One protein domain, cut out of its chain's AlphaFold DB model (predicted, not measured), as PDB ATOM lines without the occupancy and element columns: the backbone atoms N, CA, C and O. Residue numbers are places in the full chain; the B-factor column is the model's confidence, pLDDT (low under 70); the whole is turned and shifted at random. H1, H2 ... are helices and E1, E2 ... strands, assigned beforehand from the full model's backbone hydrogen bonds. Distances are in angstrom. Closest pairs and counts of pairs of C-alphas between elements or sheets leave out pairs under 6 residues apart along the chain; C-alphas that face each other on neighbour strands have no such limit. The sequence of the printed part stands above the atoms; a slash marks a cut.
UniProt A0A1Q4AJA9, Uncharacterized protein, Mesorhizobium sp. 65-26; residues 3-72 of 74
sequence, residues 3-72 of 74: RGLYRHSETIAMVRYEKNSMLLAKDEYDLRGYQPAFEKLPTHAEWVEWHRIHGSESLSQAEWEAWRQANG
ATOM      1  N   ARG A   3     159.290 113.786 149.468       67.88
ATOM      2  CA  ARG A   3     158.145 113.271 150.224       67.88
ATOM      3  C   ARG A   3     158.443 113.329 151.717       67.88
ATOM      4  O   ARG A   3     157.687 113.929 152.457       67.88
ATOM      5  N   GLY A   4     159.588 112.806 152.147       76.94
ATOM      6  CA  GLY A   4     159.929 112.723 153.567       76.94
ATOM      7  C   GLY A   4     161.328 113.235 153.859       76.94
ATOM      8  O   GLY A   4     162.231 113.102 153.034       76.94
ATOM      9  N   LEU A   5     161.508 113.797 155.047       84.75
ATOM     10  CA  LEU A   5     162.780 114.336 155.488       84.75
ATOM     11  C   LEU A   5     162.933 114.131 156.994       84.75
ATOM     12  O   LEU A   5     162.077 114.569 157.756       84.75
ATOM     13  N   TYR A   6     163.993 113.442 157.412       88.00
ATOM     14  CA  TYR A   6     164.241 113.128 158.822       88.00
ATOM     15  C   TYR A   6     165.734 112.921 159.105       88.00
ATOM     16  O   TYR A   6     166.520 112.633 158.203       88.00
ATOM     17  N   ARG A   7     166.142 113.027 160.369       91.00
ATOM     18  CA  ARG A   7     167.477 112.666 160.854       91.00
ATOM     19  C   ARG A   7     167.601 111.157 160.918       91.00
ATOM     20  O   ARG A   7     166.932 110.492 161.712       91.00
ATOM     21  N   HIS A   8     168.472 110.623 160.076       88.69
ATOM     22  CA  HIS A   8     168.886 109.230 160.157       88.69
ATOM     23  C   HIS A   8     169.875 109.019 161.310       88.69
ATOM     24  O   HIS A   8     169.893 107.963 161.936       88.69
ATOM     25  N   SER A   9     170.695 110.029 161.602       89.31
ATOM     26  CA  SER A   9     171.668 110.041 162.699       89.31
ATOM     27  C   SER A   9     171.945 111.484 163.129       89.31
ATOM     28  O   SER A   9     171.468 112.419 162.488       89.31
ATOM     29  N   GLU A  10     172.756 111.683 164.171       88.81
ATOM     30  CA  GLU A  10     173.113 113.021 164.679       88.81
ATOM     31  C   GLU A  10     173.758 113.934 163.625       88.81
ATOM     32  O   GLU A  10     173.663 115.153 163.718       88.81
ATOM     33  N   THR A  11     174.378 113.353 162.596       91.88
ATOM     34  CA  THR A  11     175.075 114.087 161.531       91.88
ATOM     35  C   THR A  11     174.568 113.761 160.129       91.88
ATOM     36  O   THR A  11     175.106 114.303 159.168       91.88
ATOM     37  N   ILE A  12     173.551 112.902 159.982       93.06
ATOM     38  CA  ILE A  12     173.055 112.436 158.678       93.06
ATOM     39  C   ILE A  12     171.544 112.659 158.553       93.06
ATOM     40  O   ILE A  12     170.757 112.184 159.375       93.06
ATOM     41  N   ALA A  13     171.131 113.329 157.479       91.12
ATOM     42  CA  ALA A  13     169.746 113.527 157.079       91.12
ATOM     43  C   ALA A  13     169.384 112.513 155.995       91.12
ATOM     44  O   ALA A  13     170.140 112.287 155.052       91.12
ATOM     45  N   MET A  14     168.200 111.930 156.110       90.94
ATOM     46  CA  MET A  14     167.571 111.158 155.053       90.94
ATOM     47  C   MET A  14     166.587 112.050 154.308       90.94
ATOM     48  O   MET A  14     165.614 112.533 154.889       90.94
ATOM     49  N   VAL A  15     166.799 112.196 153.005       87.50
ATOM     50  CA  VAL A  15     165.863 112.831 152.077       87.50
ATOM     51  C   VAL A  15     165.190 111.746 151.250       87.50
ATOM     52  O   VAL A  15     165.831 111.076 150.441       87.50
ATOM     53  N   ARG A  16     163.883 111.563 151.427       83.75
ATOM     54  CA  ARG A  16     163.067 110.680 150.590       83.75
ATOM     55  C   ARG A  16     162.424 111.472 149.467       83.75
ATOM     56  O   ARG A  16     161.638 112.386 149.696       83.75
ATOM     57  N   TYR A  17     162.710 111.066 148.244       80.50
ATOM     58  CA  TYR A  17     162.005 111.459 147.033       80.50
ATOM     59  C   TYR A  17     160.972 110.391 146.664       80.50
ATOM     60  O   TYR A  17     160.984 109.287 147.198       80.50
ATOM     61  N   GLU A  18     160.102 110.694 145.703       74.56
ATOM     62  CA  GLU A  18     159.043 109.772 145.264       74.56
ATOM     63  C   GLU A  18     159.551 108.396 144.804       74.56
ATOM     64  O   GLU A  18     158.863 107.397 144.977       74.56
ATOM     65  N   LYS A  19     160.751 108.337 144.217       78.19
ATOM     66  CA  LYS A  19     161.314 107.097 143.657       78.19
ATOM     67  C   LYS A  19     162.696 106.744 144.193       78.19
ATOM     68  O   LYS A  19     163.260 105.746 143.769       78.19
ATOM     69  N   ASN A  20     163.263 107.573 145.067       82.06
ATOM     70  CA  ASN A  20     164.638 107.427 145.537       82.06
ATOM     71  C   ASN A  20     164.781 107.964 146.956       82.06
ATOM     72  O   ASN A  20     163.989 108.788 147.400       82.06
ATOM     73  N   SER A  21     165.835 107.552 147.646       85.06
ATOM     74  CA  SER A  21     166.249 108.162 148.906       85.06
ATOM     75  C   SER A  21     167.715 108.559 148.823       85.06
ATOM     76  O   SER A  21     168.482 107.960 148.070       85.06
ATOM     77  N   MET A  22     168.081 109.612 149.541       90.44
ATOM     78  CA  MET A  22     169.434 110.145 149.588       90.44
ATOM     79  C   MET A  22     169.807 110.408 151.038       90.44
ATOM     80  O   MET A  22     169.037 111.011 151.783       90.44
ATOM     81  N   LEU A  23     171.000 109.965 151.414       91.44
ATOM     82  CA  LEU A  23     171.623 110.308 152.682       91.44
ATOM     83  C   LEU A  23     172.520 111.521 152.457       91.44
ATOM     84  O   LEU A  23     173.352 111.511 151.554       91.44
ATOM     85  N   LEU A  24     172.339 112.549 153.274       92.62
ATOM     86  CA  LEU A  24     173.132 113.770 153.248       92.62
ATOM     87  C   LEU A  24     173.790 113.963 154.605       92.62
ATOM     88  O   LEU A  24     173.118 113.882 155.633       92.62
ATOM     89  N   ALA A  25     175.086 114.257 154.622       93.94
ATOM     90  CA  ALA A  25     175.718 114.766 155.834       93.94
ATOM     91  C   ALA A  25     175.109 116.125 156.209       93.94
ATOM     92  O   ALA A  25     174.672 116.860 155.327       93.94
ATOM     93  N   LYS A  26     175.101 116.477 157.500       91.88
ATOM     94  CA  LYS A  26     174.567 117.752 158.003       91.88
ATOM     95  C   LYS A  26     175.147 118.941 157.238       91.88
ATOM     96  O   LYS A  26     174.390 119.822 156.860       91.88
ATOM     97  N   ASP A  27     176.452 118.929 156.991       92.50
ATOM     98  CA  ASP A  27     177.148 119.992 156.263       92.50
ATOM     99  C   ASP A  27     176.621 120.133 154.826       92.50
ATOM    100  O   ASP A  27     176.257 121.216 154.385       92.50
ATOM    101  N   GLU A  28     176.462 119.009 154.120       92.56
ATOM    102  CA  GLU A  28     175.924 118.999 152.756       92.56
ATOM    103  C   GLU A  28     174.431 119.361 152.721       92.56
ATOM    104  O   GLU A  28     173.967 120.036 151.804       92.56
ATOM    105  N   TYR A  29     173.669 118.929 153.723       90.19
ATOM    106  CA  TYR A  29     172.262 119.274 153.885       90.19
ATOM    107  C   TYR A  29     172.076 120.788 154.069       90.19
ATOM    108  O   TYR A  29     171.219 121.384 153.411       90.19
ATOM    109  N   ASP A  30     172.900 121.396 154.926       88.88
ATOM    110  CA  ASP A  30     172.898 122.832 155.215       88.88
ATOM    111  C   ASP A  30     173.336 123.639 153.985       88.88
ATOM    112  O   ASP A  30     172.636 124.553 153.552       88.88
ATOM    113  N   LEU A  31     174.416 123.207 153.323       93.06
ATOM    114  CA  LEU A  31     174.940 123.828 152.105       93.06
ATOM    115  C   LEU A  31     173.944 123.789 150.939       93.06
ATOM    116  O   LEU A  31     173.899 124.707 150.121       93.06
ATOM    117  N   ARG A  32     173.115 122.741 150.860       88.12
ATOM    118  CA  ARG A  32     172.036 122.632 149.868       88.12
ATOM    119  C   ARG A  32     170.809 123.487 150.206       88.12
ATOM    120  O   ARG A  32     169.918 123.595 149.365       88.12
ATOM    121  N   GLY A  33     170.751 124.092 151.394       85.88
ATOM    122  CA  GLY A  33     169.683 125.006 151.800       85.88
ATOM    123  C   GLY A  33     168.330 124.329 152.019       85.88
ATOM    124  O   GLY A  33     167.289 124.959 151.821       85.88
ATOM    125  N   TYR A  34     168.315 123.044 152.388       83.56
ATOM    126  CA  TYR A  34     167.064 122.356 152.701       83.56
ATOM    127  C   TYR A  34     166.407 122.934 153.958       83.56
ATOM    128  O   TYR A  34     167.072 123.287 154.932       83.56
ATOM    129  N   GLN A  35     165.076 122.980 153.945       80.12
ATOM    130  CA  GLN A  35     164.268 123.365 155.098       80.12
ATOM    131  C   GLN A  35     163.382 122.197 155.555       80.12
ATOM    132  O   GLN A  35     162.889 121.450 154.703       80.12
ATOM    133  N   PRO A  36     163.151 122.048 156.876       80.06
ATOM    134  CA  PRO A  36     163.641 122.899 157.975       80.06
ATOM    135  C   PRO A  36     165.129 122.669 158.311       80.06
ATOM    136  O   PRO A  36     165.765 121.776 157.761       80.06
ATOM    137  N   ALA A  37     165.708 123.475 159.210       86.69
ATOM    138  CA  ALA A  37     167.093 123.287 159.662       86.69
ATOM    139  C   ALA A  37     167.325 121.856 160.178       86.69
ATOM    140  O   ALA A  37     166.431 121.271 160.792       86.69
ATOM    141  N   PHE A  38     168.530 121.315 159.970       86.69
ATOM    142  CA  PHE A  38     168.855 119.919 160.288       86.69
ATOM    143  C   PHE A  38     168.448 119.512 161.714       86.69
ATOM    144  O   PHE A  38     167.878 118.450 161.927       86.69
ATOM    145  N   GLU A  39     168.701 120.371 162.698       85.94
ATOM    146  CA  GLU A  39     168.415 120.103 164.115       85.94
ATOM    147  C   GLU A  39     166.917 120.073 164.430       85.94
ATOM    148  O   GLU A  39     166.492 119.448 165.397       85.94
ATOM    149  N   LYS A  40     166.101 120.712 163.586       84.44
ATOM    150  CA  LYS A  40     164.642 120.702 163.699       84.44
ATOM    151  C   LYS A  40     163.999 119.514 162.990       84.44
ATOM    152  O   LYS A  40     162.778 119.375 163.066       84.44
ATOM    153  N   LEU A  41     164.777 118.691 162.289       85.75
ATOM    154  CA  LEU A  41     164.248 117.528 161.592       85.75
ATOM    155  C   LEU A  41     163.780 116.448 162.580       85.75
ATOM    156  O   LEU A  41     164.468 116.197 163.581       85.75
ATOM    157  N   PRO A  42     162.667 115.756 162.264       86.81
ATOM    158  CA  PRO A  42     162.240 114.582 163.019       86.81
ATOM    159  C   PRO A  42     163.355 113.551 163.054       86.81
ATOM    160  O   PRO A  42     164.071 113.388 162.070       86.81
ATOM    161  N   THR A  43     163.490 112.802 164.138       87.50
ATOM    162  CA  THR A  43     164.202 111.521 164.088       87.50
ATOM    163  C   THR A  43     163.421 110.516 163.243       87.50
ATOM    164  O   THR A  43     162.228 110.677 162.982       87.50
ATOM    165  N   HIS A  44     164.078 109.434 162.821       85.81
ATOM    166  CA  HIS A  44     163.390 108.351 162.119       85.81
ATOM    167  C   HIS A  44     162.173 107.813 162.897       85.81
ATOM    168  O   HIS A  44     161.143 107.542 162.289       85.81
ATOM    169  N   ALA A  45     162.271 107.694 164.227       85.12
ATOM    170  CA  ALA A  45     161.176 107.212 165.068       85.12
ATOM    171  C   ALA A  45     159.967 108.159 165.033       85.12
ATOM    172  O   ALA A  45     158.855 107.712 164.760       85.12
ATOM    173  N   GLU A  46     160.194 109.460 165.218       85.12
ATOM    174  CA  GLU A  46     159.136 110.476 165.138       85.12
ATOM    175  C   GLU A  46     158.505 110.535 163.744       85.12
ATOM    176  O   GLU A  46     157.288 110.635 163.607       85.12
ATOM    177  N   TRP A  47     159.323 110.421 162.693       83.94
ATOM    178  CA  TRP A  47     158.825 110.393 161.321       83.94
ATOM    179  C   TRP A  47     157.917 109.182 161.079       83.94
ATOM    180  O   TRP A  47     156.847 109.340 160.495       83.94
ATOM    181  N   VAL A  48     158.302 107.991 161.558       83.88
ATOM    182  CA  VAL A  48     157.480 106.769 161.469       83.88
ATOM    183  C   VAL A  48     156.195 106.887 162.292       83.88
ATOM    184  O   VAL A  48     155.144 106.413 161.859       83.88
ATOM    185  N   GLU A  49     156.246 107.512 163.465       84.69
ATOM    186  CA  GLU A  49     155.063 107.701 164.303       84.69
ATOM    187  C   GLU A  49     154.064 108.671 163.666       84.69
ATOM    188  O   GLU A  49     152.881 108.346 163.553       84.69
ATOM    189  N   TRP A  50     154.543 109.801 163.145       80.19
ATOM    190  CA  TRP A  50     153.714 110.726 162.377       80.19
ATOM    191  C   TRP A  50     153.062 110.027 161.178       80.19
ATOM    192  O   TRP A  50     151.851 110.105 160.975       80.19
ATOM    193  N   HIS A  51     153.858 109.256 160.438       81.12
ATOM    194  CA  HIS A  51     153.409 108.398 159.342       81.12
ATOM    195  C   HIS A  51     152.252 107.491 159.712       81.12
ATOM    196  O   HIS A  51     151.260 107.384 158.993       81.12
ATOM    197  N   ARG A  52     152.385 106.831 160.859       81.94
ATOM    198  CA  ARG A  52     151.391 105.895 161.366       81.94
ATOM    199  C   ARG A  52     150.076 106.591 161.709       81.94
ATOM    200  O   ARG A  52     149.023 105.991 161.520       81.94
ATOM    201  N   ILE A  53     150.138 107.822 162.216       82.06
ATOM    202  CA  ILE A  53     148.964 108.599 162.634       82.06
ATOM    203  C   ILE A  53     148.269 109.245 161.426       82.06
ATOM    204  O   ILE A  53     147.043 109.233 161.347       82.06
ATOM    205  N   HIS A  54     149.039 109.791 160.483       76.62
ATOM    206  CA  HIS A  54     148.520 110.623 159.391       76.62
ATOM    207  C   HIS A  54     148.386 109.886 158.050       76.62
ATOM    208  O   HIS A  54     147.712 110.381 157.148       76.62
ATOM    209  N   GLY A  55     149.008 108.712 157.895       71.31
ATOM    210  CA  GLY A  55     148.926 107.888 156.684       71.31
ATOM    211  C   GLY A  55     149.548 108.519 155.431       71.31
ATOM    212  O   GLY A  55     149.288 108.053 154.323       71.31
ATOM    213  N   SER A  56     150.338 109.585 155.582       69.81
ATOM    214  CA  SER A  56     150.933 110.342 154.477       69.81
ATOM    215  C   SER A  56     152.448 110.244 154.511       69.81
ATOM    216  O   SER A  56     153.043 110.298 155.574       69.81
ATOM    217  N   GLU A  57     153.081 110.149 153.335       68.44
ATOM    218  CA  GLU A  57     154.532 110.312 153.162       68.44
ATOM    219  C   GLU A  57     155.013 111.740 153.160       68.44
ATOM    220  O   GLU A  57     156.175 111.963 153.491       68.44
ATOM    221  N   SER A  58     154.108 112.657 152.851       65.19
ATOM    222  CA  SER A  58     154.370 114.073 152.690       65.19
ATOM    223  C   SER A  58     154.093 114.784 153.999       65.19
ATOM    224  O   SER A  58     152.935 114.911 154.383       65.19
ATOM    225  N   LEU A  59     155.151 115.237 154.660       69.25
ATOM    226  CA  LEU A  59     155.079 116.039 155.874       69.25
ATOM    227  C   LEU A  59     155.439 117.481 155.513       69.25
ATOM    228  O   LEU A  59     156.596 117.759 155.185       69.25
ATOM    229  N   SER A  60     154.481 118.407 155.569       68.38
ATOM    230  CA  SER A  60     154.814 119.829 155.447       68.38
ATOM    231  C   SER A  60     155.499 120.310 156.724       68.38
ATOM    232  O   SER A  60     155.170 119.859 157.820       68.38
ATOM    233  N   GLN A  61     156.403 121.286 156.616       67.44
ATOM    234  CA  GLN A  61     157.086 121.854 157.783       67.44
ATOM    235  C   GLN A  61     156.100 122.340 158.863       67.44
ATOM    236  O   GLN A  61     156.309 122.077 160.042       67.44
ATOM    237  N   ALA A  62     155.004 122.993 158.469       72.00
ATOM    238  CA  ALA A  62     153.989 123.470 159.408       72.00
ATOM    239  C   ALA A  62     153.291 122.323 160.164       72.00
ATOM    240  O   ALA A  62     153.035 122.440 161.359       72.00
ATOM    241  N   GLU A  63     153.021 121.204 159.486       76.31
ATOM    242  CA  GLU A  63     152.415 120.012 160.094       76.31
ATOM    243  C   GLU A  63     153.385 119.350 161.075       76.31
ATOM    244  O   GLU A  63     152.986 118.929 162.160       76.31
ATOM    245  N   TRP A  64     154.674 119.330 160.725       75.50
ATOM    246  CA  TRP A  64     155.733 118.842 161.597       75.50
ATOM    247  C   TRP A  64     155.904 119.694 162.853       75.50
ATOM    248  O   TRP A  64     155.920 119.169 163.963       75.50
ATOM    249  N   GLU A  65     156.017 121.015 162.697       74.06
ATOM    250  CA  GLU A  65     156.188 121.932 163.826       74.06
ATOM    251  C   GLU A  65     154.963 121.918 164.751       74.06
ATOM    252  O   GLU A  65     155.127 121.970 165.970       74.06
ATOM    253  N   ALA A  66     153.751 121.779 164.199       79.88
ATOM    254  CA  ALA A  66     152.532 121.600 164.984       79.88
ATOM    255  C   ALA A  66     152.528 120.266 165.749       79.88
ATOM    256  O   ALA A  66     152.193 120.241 166.933       79.88
ATOM    257  N   TRP A  67     152.941 119.167 165.108       76.94
ATOM    258  CA  TRP A  67     153.035 117.861 165.762       76.94
ATOM    259  C   TRP A  67     154.090 117.854 166.876       76.94
ATOM    260  O   TRP A  67     153.803 117.384 167.974       76.94
ATOM    261  N   ARG A  68     155.276 118.437 166.648       75.06
ATOM    262  CA  ARG A  68     156.325 118.572 167.677       75.06
ATOM    263  C   ARG A  68     155.838 119.328 168.905       75.06
ATOM    264  O   ARG A  68     156.051 118.867 170.022       75.06
ATOM    265  N   GLN A  69     155.162 120.456 168.694       76.56
ATOM    266  CA  GLN A  69     154.598 121.245 169.789       76.56
ATOM    267  C   GLN A  69     153.508 120.480 170.547       76.56
ATOM    268  O   GLN A  69     153.459 120.543 171.772       76.56
ATOM    269  N   ALA A  70     152.660 119.727 169.842       77.00
ATOM    270  CA  ALA A  70     151.598 118.938 170.461       77.00
ATOM    271  C   ALA A  70     152.119 117.735 171.269       77.00
ATOM    272  O   ALA A  70     151.485 117.346 172.247       77.00
ATOM    273  N   ASN A  71     153.261 117.158 170.879       71.06
ATOM    274  CA  ASN A  71     153.839 115.970 171.517       71.06
ATOM    275  C   ASN A  71     154.968 116.289 172.517       71.06
ATOM    276  O   ASN A  71     155.588 115.372 173.047       71.06
ATOM    277  N   GLY A  72     155.224 117.569 172.815       58.53
ATOM    278  CA  GLY A  72     156.144 117.981 173.884       58.53
ATOM    279  C   GLY A  72     157.621 117.657 173.633       58.53
ATOM    280  O   GLY A  72     158.386 117.563 174.589       58.53
TER     281      GLY A  72
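What this domain is: This is residues 3 to 72 of the 74 residues of an uncharacterized protein of Mesorhizobium sp. 65-26 (UniProt A0A1Q4AJA9). A small three-stranded antiparallel sheet, E1, E2 and E3, has a short helix, H1, at its E3 side on one face, while H2 runs away from its E1 edge on the opposite face. H3 is set crosswise near H2, away from the sheet, and a long link, residues 32 to 43, leads from H1 back to H2. The printed part has 70 residues with three named strands and then three named helices, in the order E1 E2 E3 H1 H2 H3. The sheet's order is E1 - E2 - E3, and the class is mixed, helices and strands. The whole is compact, with a radius of gyration of the C-alphas of 11.5 A and spans of 30 by 28 by 18 A.

How they stand to each other: E1, residues 4 to 9, and E2, residues 12 to 16, form a hairpin, antiparallel at 157 degrees, with N 6 and O 14 at 3.1 A and N 14 and O 6 at 2.8 A, within hydrogen-bond range. E2 forms a second hairpin with E3, residues 21 to 25, antiparallel at 157 degrees, with N 13 and O 24 at 2.8 A. The three strands make a meander, each strand the antiparallel neighbour of the one before, with E1 and E3 as edge strands. H1, residues 26 to 31, is on the sheet over E3, at a height over the sheet of 6.9 A. Its line rises 42 degrees out of the local plane and only just stands up from the sheet. The closest C-alphas of E2 and H1 are those of Ile 12 and Lys 26, 5.6 A apart. H2, residues 44 to 54, is on the sheet on the opposite face from H1, over none of the strands, at a height over the sheet of 5.4 A. The closest C-alphas of E1 and H2 are those of Tyr 6 and His 44, 5.9 A apart. H3, residues 61 to 70, is not on the sheet. H2 and H3 are close but not clearly touching, their closest C-alphas, those of Trp 50 and Trp 67, 7.9 A apart, and their lines are about perpendicular at 87 degrees. H1 is apart from H2 and from H3. In H1, H2 and H3 every O i to N i+4 pair is within hydrogen-bond range.

Where its parts are: E1 begins at C-alpha 4, (159.929, 112.723, 153.567), and measures 15.1 A from first to last C-alpha. E2, of five residues, measures 13.0 A, and E3, also of five residues, 13.5 A. H1, six residues, ends at C-alpha 31, (174.940, 123.828, 152.105). H2 is the longest helix by residues, with 11 residues and 15.3 A. H3 measures 14.1 A and ends at C-alpha 70, (151.598, 118.938, 170.461).

The domain as a whole: The two C-alphas farthest apart are those of Lys 19 and Gly 72, at 32.5 A. The printed part has no cut. The link from H1 to H2, 12 residues, is long; that from H2 to H3, 6 residues, is short. The mean pLDDT of the printed part is 82.2, and residue 3, residues 56 to 61 and residue 72 are under 70.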